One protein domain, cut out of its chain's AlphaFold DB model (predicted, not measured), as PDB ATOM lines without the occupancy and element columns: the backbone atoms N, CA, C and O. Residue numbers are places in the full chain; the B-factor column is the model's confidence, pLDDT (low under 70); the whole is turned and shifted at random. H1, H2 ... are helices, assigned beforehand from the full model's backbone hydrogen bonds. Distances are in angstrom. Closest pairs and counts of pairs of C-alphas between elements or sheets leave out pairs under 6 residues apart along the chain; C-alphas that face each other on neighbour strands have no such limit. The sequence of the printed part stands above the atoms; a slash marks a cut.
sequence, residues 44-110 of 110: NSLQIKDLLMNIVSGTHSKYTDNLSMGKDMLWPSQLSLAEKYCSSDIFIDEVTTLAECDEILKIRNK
ATOM      1  N   ASN A  44      19.008 -14.740 -56.223       80.69
ATOM      2  CA  ASN A  44      18.329 -15.852 -55.558       80.69
ATOM      3  C   ASN A  44      17.843 -15.456 -54.156       80.69
ATOM      4  O   ASN A  44      16.739 -15.825 -53.764       80.69
ATOM      5  N   SER A  45      18.638 -14.683 -53.411       78.25
ATOM      6  CA  SER A  45      18.241 -14.166 -52.100       78.25
ATOM      7  C   SER A  45      17.022 -13.246 -52.202       78.25
ATOM      8  O   SER A  45      16.122 -13.357 -51.374       78.25
ATOM      9  N   LEU A  46      16.965 -12.379 -53.219       83.12
ATOM     10  CA  LEU A  46      15.807 -11.517 -53.476       83.12
ATOM     11  C   LEU A  46      14.561 -12.336 -53.829       83.12
ATOM     12  O   LEU A  46      13.513 -12.133 -53.228       83.12
ATOM     13  N   GLN A  47      14.679 -13.324 -54.719       80.50
ATOM     14  CA  GLN A  47      13.549 -14.195 -55.075       80.50
ATOM     15  C   GLN A  47      13.021 -14.992 -53.878       80.50
ATOM     16  O   GLN A  47      11.810 -15.147 -53.712       80.50
ATOM     17  N   ILE A  48      13.919 -15.503 -53.032       78.94
ATOM     18  CA  ILE A  48      13.537 -16.191 -51.795       78.94
ATOM     19  C   ILE A  48      12.818 -15.213 -50.863       78.94
ATOM     20  O   ILE A  48      11.771 -15.564 -50.321       78.94
ATOM     21  N   LYS A  49      13.332 -13.990 -50.714       79.75
ATOM     22  CA  LYS A  49      12.702 -12.946 -49.903       79.75
ATOM     23  C   LYS A  49      11.290 -12.612 -50.399       79.75
ATOM     24  O   LYS A  49      10.366 -12.632 -49.591       79.75
ATOM     25  N   ASP A  50      11.093 -12.431 -51.703       80.81
ATOM     26  CA  ASP A  50       9.775 -12.168 -52.300       80.81
ATOM     27  C   ASP A  50       8.791 -13.328 -52.083       80.81
ATOM     28  O   ASP A  50       7.618 -13.120 -51.762       80.81
ATOM     29  N   LEU A  51       9.248 -14.576 -52.234       81.06
ATOM     30  CA  LEU A  51       8.420 -15.755 -51.955       81.06
ATOM     31  C   LEU A  51       7.994 -15.801 -50.486       81.06
ATOM     32  O   LEU A  51       6.834 -16.084 -50.184       81.06
ATOM     33  N   LEU A  52       8.921 -15.512 -49.575       78.94
ATOM     34  CA  LEU A  52       8.655 -15.487 -48.140       78.94
ATOM     35  C   LEU A  52       7.691 -14.353 -47.774       78.94
ATOM     36  O   LEU A  52       6.746 -14.589 -47.022       78.94
ATOM     37  N   MET A  53       7.873 -13.165 -48.351       81.38
ATOM     38  CA  MET A  53       6.983 -12.018 -48.159       81.38
ATOM     39  C   MET A  53       5.559 -12.335 -48.632       81.38
ATOM     40  O   MET A  53       4.600 -12.087 -47.908       81.38
ATOM     41  N   ASN A  54       5.409 -12.994 -49.784       81.62
ATOM     42  CA  ASN A  54       4.103 -13.448 -50.270       81.62
ATOM     43  C   ASN A  54       3.444 -14.486 -49.349       81.62
ATOM     44  O   ASN A  54       2.221 -14.490 -49.203       81.62
ATOM     45  N   ILE A  55       4.222 -15.370 -48.714       77.19
ATOM     46  CA  ILE A  55       3.692 -16.327 -47.729       77.19
ATOM     47  C   ILE A  55       3.199 -15.591 -46.479       77.19
ATOM     48  O   ILE A  55       2.107 -15.896 -45.995       77.19
ATOM     49  N   VAL A  56       3.978 -14.635 -45.967       78.88
ATOM     50  CA  VAL A  56       3.622 -13.821 -44.794       78.88
ATOM     51  C   VAL A  56       2.369 -12.998 -45.090       78.88
ATOM     52  O   VAL A  56       1.356 -13.183 -44.416       78.88
ATOM     53  N   SER A  57       2.379 -12.209 -46.163       78.12
ATOM     54  CA  SER A  57       1.261 -11.348 -46.561       78.12
ATOM     55  C   SER A  57       0.006 -12.149 -46.923       78.12
ATOM     56  O   SER A  57      -1.104 -11.825 -46.506       78.12
ATOM     57  N   GLY A  58       0.161 -13.288 -47.605       78.44
ATOM     58  CA  GLY A  58      -0.958 -14.184 -47.901       78.44
ATOM     59  C   GLY A  58      -1.553 -14.847 -46.652       78.44
ATOM     60  O   GLY A  58      -2.747 -15.148 -46.623       78.44
ATOM     61  N   THR A  59      -0.746 -15.076 -45.614       74.31
ATOM     62  CA  THR A  59      -1.220 -15.583 -44.316       74.31
ATOM     63  C   THR A  59      -1.932 -14.477 -43.538       74.31
ATOM     64  O   THR A  59      -3.001 -14.721 -42.974       74.31
ATOM     65  N   HIS A  60      -1.380 -13.261 -43.569       75.06
ATOM     66  CA  HIS A  60      -1.954 -12.063 -42.964       75.06
ATOM     67  C   HIS A  60      -3.321 -11.708 -43.568       75.06
ATOM     68  O   HIS A  60      -4.311 -11.729 -42.839       75.06
ATOM     69  N   SER A  61      -3.421 -11.539 -44.893       74.00
ATOM     70  CA  SER A  61      -4.687 -11.231 -45.589       74.00
ATOM     71  C   SER A  61      -5.770 -12.277 -45.315       74.00
ATOM     72  O   SER A  61      -6.906 -11.935 -44.991       74.00
ATOM     73  N   LYS A  62      -5.438 -13.577 -45.335       70.94
ATOM     74  CA  LYS A  62      -6.414 -14.632 -45.000       70.94
ATOM     75  C   LYS A  62      -6.943 -14.522 -43.572       70.94
ATOM     76  O   LYS A  62      -8.085 -14.910 -43.325       70.94
ATOM     77  N   TYR A  63      -6.121 -14.036 -42.646       68.44
ATOM     78  CA  TYR A  63      -6.530 -13.817 -41.268       68.44
ATOM     79  C   TYR A  63      -7.391 -12.561 -41.110       68.44
ATOM     80  O   TYR A  63      -8.423 -12.613 -40.435       68.44
ATOM     81  N   THR A  64      -6.984 -11.445 -41.718       68.94
ATOM     82  CA  THR A  64      -7.649 -10.142 -41.567       68.94
ATOM     83  C   THR A  64      -8.941 -10.034 -42.372       68.94
ATOM     84  O   THR A  64      -9.922  -9.498 -41.859       68.94
ATOM     85  N   ASP A  65      -8.987 -10.585 -43.585       64.44
ATOM     86  CA  ASP A  65     -10.134 -10.426 -44.492       64.44
ATOM     87  C   ASP A  65     -11.285 -11.392 -44.167       64.44
ATOM     88  O   ASP A  65     -12.449 -11.095 -44.432       64.44
ATOM     89  N   ASN A  66     -10.994 -12.531 -43.531       55.59
ATOM     90  CA  ASN A  66     -11.984 -13.561 -43.199       55.59
ATOM     91  C   ASN A  66     -12.094 -13.775 -41.683       55.59
ATOM     92  O   ASN A  66     -11.936 -14.891 -41.194       55.59
ATOM     93  N   LEU A  67     -12.400 -12.724 -40.921       56.88
ATOM     94  CA  LEU A  67     -12.376 -12.726 -39.446       56.88
ATOM     95  C   LEU A  67     -13.148 -13.881 -38.755       56.88
ATOM     96  O   LEU A  67     -12.831 -14.218 -37.612       56.88
ATOM     97  N   SER A  68     -14.134 -14.502 -39.418       54.56
ATOM     98  CA  SER A  68     -14.882 -15.669 -38.916       54.56
ATOM     99  C   SER A  68     -14.569 -17.004 -39.609       54.56
ATOM    100  O   SER A  68     -14.761 -18.041 -38.989       54.56
ATOM    101  N   MET A  69     -14.083 -17.008 -40.856       50.44
ATOM    102  CA  MET A  69     -13.866 -18.224 -41.670       50.44
ATOM    103  C   MET A  69     -12.374 -18.535 -41.889       50.44
ATOM    104  O   MET A  69     -11.973 -19.687 -42.015       50.44
ATOM    105  N   GLY A  70     -11.538 -17.499 -41.906       50.81
ATOM    106  CA  GLY A  70     -10.097 -17.550 -42.135       50.81
ATOM    107  C   GLY A  70      -9.336 -18.143 -40.959       50.81
ATOM    108  O   GLY A  70      -8.371 -18.864 -41.179       50.81
ATOM    109  N   LYS A  71      -9.815 -17.936 -39.724       54.72
ATOM    110  CA  LYS A  71      -9.283 -18.615 -38.529       54.72
ATOM    111  C   LYS A  71      -9.388 -20.137 -38.619       54.72
ATOM    112  O   LYS A  71      -8.444 -20.815 -38.234       54.72
ATOM    113  N   ASP A  72     -10.485 -20.647 -39.174       54.50
ATOM    114  CA  ASP A  72     -10.705 -22.089 -39.352       54.50
ATOM    115  C   ASP A  72     -10.020 -22.633 -40.621       54.50
ATOM    116  O   ASP A  72      -9.698 -23.817 -40.703       54.50
ATOM    117  N   MET A  73      -9.765 -21.771 -41.614       52.69
ATOM    118  CA  MET A  73      -9.065 -22.107 -42.863       52.69
ATOM    119  C   MET A  73      -7.540 -21.957 -42.797       52.69
ATOM    120  O   MET A  73      -6.850 -22.416 -43.711       52.69
ATOM    121  N   LEU A  74      -6.997 -21.303 -41.770       62.91
ATOM    122  CA  LEU A  74      -5.558 -21.159 -41.570       62.91
ATOM    123  C   LEU A  74      -4.978 -22.489 -41.105       62.91
ATOM    124  O   LEU A  74      -5.167 -22.930 -39.975       62.91
ATOM    125  N   TRP A  75      -4.238 -23.134 -42.003       63.53
ATOM    126  CA  TRP A  75      -3.546 -24.370 -41.678       63.53
ATOM    127  C   TRP A  75      -2.473 -24.043 -40.631       63.53
ATOM    128  O   TRP A  75      -1.645 -23.162 -40.883       63.53
ATOM    129  N   PRO A  76      -2.412 -24.757 -39.491       66.69
ATOM    130  CA  PRO A  76      -1.395 -24.531 -38.461       66.69
ATOM    131  C   PRO A  76       0.041 -24.557 -39.008       66.69
ATOM    132  O   PRO A  76       0.932 -23.898 -38.478       66.69
ATOM    133  N   SER A  77       0.262 -25.291 -40.103       67.94
ATOM    134  CA  SER A  77       1.525 -25.332 -40.837       67.94
ATOM    135  C   SER A  77       1.874 -24.018 -41.543       67.94
ATOM    136  O   SER A  77       3.045 -23.657 -41.550       67.94
ATOM    137  N   GLN A  78       0.903 -23.290 -42.105       69.75
ATOM    138  CA  GLN A  78       1.129 -21.991 -42.757       69.75
ATOM    139  C   GLN A  78       1.431 -20.903 -41.728       69.75
ATOM    140  O   GLN A  78       2.363 -20.127 -41.924       69.75
ATOM    141  N   LEU A  79       0.719 -20.914 -40.597       71.38
ATOM    142  CA  LEU A  79       0.978 -19.997 -39.488       71.38
ATOM    143  C   LEU A  79       2.369 -20.237 -38.877       71.38
ATOM    144  O   LEU A  79       3.157 -19.308 -38.765       71.38
ATOM    145  N   SER A  80       2.710 -21.494 -38.575       72.69
ATOM    146  CA  SER A  80       4.037 -21.878 -38.059       72.69
ATOM    147  C   SER A  80       5.173 -21.491 -39.013       72.69
ATOM    148  O   SER A  80       6.245 -21.055 -38.589       72.69
ATOM    149  N   LEU A  81       4.936 -21.620 -40.321       74.38
ATOM    150  CA  LEU A  81       5.904 -21.236 -41.336       74.38
ATOM    151  C   LEU A  81       6.080 -19.710 -41.394       74.38
ATOM    152  O   LEU A  81       7.214 -19.241 -41.385       74.38
ATOM    153  N   ALA A  82       4.983 -18.947 -41.393       75.19
ATOM    154  CA  ALA A  82       5.025 -17.488 -41.345       75.19
ATOM    155  C   ALA A  82       5.739 -16.987 -40.076       75.19
ATOM    156  O   ALA A  82       6.648 -16.173 -40.179       75.19
ATOM    157  N   GLU A  83       5.436 -17.542 -38.899       73.81
ATOM    158  CA  GLU A  83       6.103 -17.204 -37.629       73.81
ATOM    159  C   GLU A  83       7.617 -17.438 -37.667       73.81
ATOM    160  O   GLU A  83       8.403 -16.592 -37.225       73.81
ATOM    161  N   LYS A  84       8.032 -18.592 -38.207       77.44
ATOM    162  CA  LYS A  84       9.448 -18.944 -38.334       77.44
ATOM    163  C   LYS A  84      10.202 -17.906 -39.164       77.44
ATOM    164  O   LYS A  84      11.343 -17.588 -38.839       77.44
ATOM    165  N   TYR A  85       9.573 -17.384 -40.214       72.94
ATOM    166  CA  TYR A  85      10.186 -16.383 -41.081       72.94
ATOM    167  C   TYR A  85      10.061 -14.961 -40.538       72.94
ATOM    168  O   TYR A  85      11.003 -14.190 -40.668       72.94
ATOM    169  N   CYS A  86       8.979 -14.644 -39.834       74.31
ATOM    170  CA  CYS A  86       8.821 -13.385 -39.109       74.31
ATOM    171  C   CYS A  86       9.842 -13.196 -37.981       74.31
ATOM    172  O   CYS A  86      10.153 -12.071 -37.612       74.31
ATOM    173  N   SER A  87      10.385 -14.295 -37.452       72.56
ATOM    174  CA  SER A  87      11.470 -14.279 -36.461       72.56
ATOM    175  C   SER A  87      12.869 -14.321 -37.097       72.56
ATOM    176  O   SER A  87      13.855 -14.497 -36.386       72.56
ATOM    177  N   SER A  88      12.968 -14.245 -38.429       73.38
ATOM    178  CA  SER A  88      14.229 -14.336 -39.166       73.38
ATOM    179  C   SER A  88      14.743 -12.954 -39.566       73.38
ATOM    180  O   SER A  88      13.973 -12.089 -39.978       73.38
ATOM    181  N   ASP A  89      16.068 -12.791 -39.551       71.38
ATOM    182  CA  ASP A  89      16.764 -11.554 -39.935       71.38
ATOM    183  C   ASP A  89      16.557 -11.140 -41.411       71.38
ATOM    184  O   ASP A  89      16.957 -10.056 -41.829       71.38
ATOM    185  N   ILE A  90      15.904 -11.987 -42.213       67.94
ATOM    186  CA  ILE A  90      15.646 -11.787 -43.650       67.94
ATOM    187  C   ILE A  90      14.784 -10.537 -43.924       67.94
ATOM    188  O   ILE A  90      14.885  -9.947 -45.002       67.94
ATOM    189  N   PHE A  91      13.965 -10.107 -42.960       67.06
ATOM    190  CA  PHE A  91      13.031  -8.985 -43.119       67.06
ATOM    191  C   PHE A  91      13.416  -7.712 -42.351       67.06
ATOM    192  O   PHE A  91      12.606  -6.792 -42.291       67.06
ATOM    193  N   ILE A  92      14.630  -7.626 -41.786       66.81
ATOM    194  CA  ILE A  92      15.056  -6.495 -40.931       66.81
ATOM    195  C   ILE A  92      14.857  -5.120 -41.599       66.81
ATOM    196  O   ILE A  92      14.502  -4.162 -40.917       66.81
ATOM    197  N   ASP A  93      15.014  -5.030 -42.921       65.56
ATOM    198  CA  ASP A  93      14.909  -3.767 -43.667       65.56
ATOM    199  C   ASP A  93      13.502  -3.478 -44.237       65.56
ATOM    200  O   ASP A  93      13.310  -2.491 -44.950       65.56
ATOM    201  N   GLU A  94      12.497  -4.318 -43.962       66.31
ATOM    202  CA  GLU A  94      11.203  -4.283 -44.658       66.31
ATOM    203  C   GLU A  94      10.032  -3.992 -43.707       66.31
ATOM    204  O   GLU A  94       9.362  -4.880 -43.178       66.31
ATOM    205  N   VAL A  95       9.790  -2.696 -43.489       66.88
ATOM    206  CA  VAL A  95       8.871  -2.157 -42.465       66.88
ATOM    207  C   VAL A  95       7.442  -2.700 -42.578       66.88
ATOM    208  O   VAL A  95       6.803  -2.965 -41.560       66.88
ATOM    209  N   THR A  96       6.927  -2.882 -43.796       72.44
ATOM    210  CA  THR A  96       5.576  -3.413 -44.034       72.44
ATOM    211  C   THR A  96       5.465  -4.883 -43.637       72.44
ATOM    212  O   THR A  96       4.538  -5.247 -42.920       72.44
ATOM    213  N   THR A  97       6.447  -5.707 -44.011       70.06
ATOM    214  CA  THR A  97       6.495  -7.137 -43.666       70.06
ATOM    215  C   THR A  97       6.676  -7.331 -42.162       70.06
ATOM    216  O   THR A  97       6.051  -8.204 -41.570       70.06
ATOM    217  N   LEU A  98       7.473  -6.474 -41.514       70.56
ATOM    218  CA  LEU A  98       7.633  -6.436 -40.056       70.56
ATOM    219  C   LEU A  98       6.316  -6.135 -39.324       70.56
ATOM    220  O   LEU A  98       6.022  -6.776 -38.314       70.56
ATOM    221  N   ALA A  99       5.513  -5.194 -39.829       70.88
ATOM    222  CA  ALA A  99       4.208  -4.874 -39.253       70.88
ATOM    223  C   ALA A  99       3.209  -6.037 -39.409       70.88
ATOM    224  O   ALA A  99       2.554  -6.417 -38.438       70.88
ATOM    225  N   GLU A 100       3.148  -6.654 -40.594       76.75
ATOM    226  CA  GLU A 100       2.335  -7.858 -40.835       76.75
ATOM    227  C   GLU A 100       2.778  -9.025 -39.938       76.75
ATOM    228  O   GLU A 100       1.950  -9.744 -39.376       76.75
ATOM    229  N   CYS A 101       4.086  -9.183 -39.736       76.00
ATOM    230  CA  CYS A 101       4.663 -10.188 -38.853       76.00
ATOM    231  C   CYS A 101       4.306  -9.989 -37.375       76.00
ATOM    232  O   CYS A 101       3.985 -10.966 -36.692       76.00
ATOM    233  N   ASP A 102       4.319  -8.750 -36.874       76.88
ATOM    234  CA  ASP A 102       3.880  -8.435 -35.508       76.88
ATOM    235  C   ASP A 102       2.387  -8.746 -35.320       76.88
ATOM    236  O   ASP A 102       1.968  -9.290 -34.293       76.88
ATOM    237  N   GLU A 103       1.566  -8.479 -36.340       73.06
ATOM    238  CA  GLU A 103       0.160  -8.873 -36.327       73.06
ATOM    239  C   GLU A 103      -0.016 -10.392 -36.329       73.06
ATOM    240  O   GLU A 103      -0.788 -10.888 -35.509       73.06
ATOM    241  N   ILE A 104       0.738 -11.140 -37.144       73.38
ATOM    242  CA  ILE A 104       0.695 -12.611 -37.166       73.38
ATOM    243  C   ILE A 104       1.099 -13.213 -35.812       73.38
ATOM    244  O   ILE A 104       0.415 -14.103 -35.301       73.38
ATOM    245  N   LEU A 105       2.162 -12.707 -35.182       72.31
ATOM    246  CA  LEU A 105       2.620 -13.183 -33.870       72.31
ATOM    247  C   LEU A 105       1.586 -12.934 -32.756       72.31
ATOM    248  O   LEU A 105       1.476 -13.726 -31.813       72.31
ATOM    249  N   LYS A 106       0.777 -11.873 -32.866       73.38
ATOM    250  CA  LYS A 106      -0.328 -11.599 -31.929       73.38
ATOM    251  C   LYS A 106      -1.486 -12.592 -32.056       73.38
ATOM    252  O   LYS A 106      -2.222 -12.769 -31.086       73.38
ATOM    253  N   ILE A 107      -1.653 -13.249 -33.207       66.81
ATOM    254  CA  ILE A 107      -2.745 -14.208 -33.458       66.81
ATOM    255  C   ILE A 107      -2.619 -15.442 -32.570       66.81
ATOM    256  O   ILE A 107      -3.622 -15.901 -32.035       66.81
ATOM    257  N   ARG A 108      -1.402 -15.978 -32.418       62.22
ATOM    258  CA  ARG A 108      -1.149 -17.204 -31.644       62.22
ATOM    259  C   ARG A 108      -1.306 -17.002 -30.140       62.22
ATOM    260  O   ARG A 108      -1.680 -17.924 -29.426       62.22
ATOM    261  N   ASN A 109      -0.985 -15.803 -29.662       58.31
ATOM    262  CA  ASN A 109      -1.021 -15.465 -28.240       58.31
ATOM    263  C   ASN A 109      -2.440 -15.122 -27.730       58.31
ATOM    264  O   ASN A 109      -2.574 -14.650 -26.601       58.31
ATOM    265  N   LYS A 110      -3.482 -15.336 -28.548       51.62
ATOM    266  CA  LYS A 110      -4.905 -15.191 -28.204       51.62
ATOM    267  C   LYS A 110      -5.582 -16.551 -28.112       51.62
ATOM    268  O   LYS A 110      -6.389 -16.710 -27.173       51.62
TER     269      LYS A 110
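Overview. This is residues 44 to 110 of the 110 residues of an uncharacterized protein of Photobacterium kishitanii (UniProt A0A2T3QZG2). A helical hairpin of H3 and H4 packs across one side of a long helix, H1, whose residues 52 to 60 meet it; the centres of these three helices make a triangle. At the far end of H1 the chain folds back through the small helix H2, which sits at the corner beside residues 62 to 64, before it enters the hairpin. The printed part has 67 residues, with four named helices in the order H1, H2, H3, H4 and no named strand, and its class is all helix. It is compact, with a radius of gyration of the C-alphas of 11.6 A, yet elongated in outline, spanning 36 by 19 by 18 A, and H1 runs along much of the longest axis.

Along the chain. H1 takes residues 44 to 65 and is 31.0 A long from its first C-alpha, at (18.329, -15.852, -55.558), to its last, at (-10.134, -10.426, -44.492). After a tight link of 4 residues comes H2, residues 70 to 73. A tight link of 2 residues leads to H3, residues 76 to 86, which is 15.1 A long. After a short link of 8 residues, H4 takes residues 95 to 108 and is 21.1 A long, with C-alpha 108 at (-1.149, -17.204, -31.644).

Arrangement. H1 is the hub, touching three other helices. With residues 52 to 59 alone it touches H3, at a steep tilt of 54 degrees, opposite ways; the closest C-alphas, those of Val 56 and Ala 82, are 5.2 A apart. With residues 53 to 60 alone it touches H4, at a steep tilt of 51 degrees, the same way; the closest C-alphas, those of His 60 and Glu 100, are 6.4 A apart. H3 and H4 touch as a helical hairpin, at a steep tilt of 41 degrees, opposite ways, and their closest C-alphas, those of Cys 86 and Cys 101, are 5.3 A apart. The helix packing is mostly crossed, with 0 of these 3 pairs at a shallow tilt. H1 and H2 touch only at the corner by their link, where the closest C-alphas, those of Tyr 63 and Gly 70, are 5.2 A apart. H2 is apart from H3 and from H4. In H1 and H3 every O i to N i+4 pair is within hydrogen-bond range, in H4 9 of 10 are, and H2 is too short for such a pair but has its 1 O i to N i+3 pair within range.

Size, cuts and confidence. The two C-alphas farthest apart, those of Asn 44 and Ser 68, are 37.1 A apart. The printed part has no cut and no long link, and it ends at residue 110, the chain's last residue. The mean pLDDT of the printed part is 70.3, and 26 residues are under 70, namely residues 63 to 78, 90 to 95 and 107 to 110.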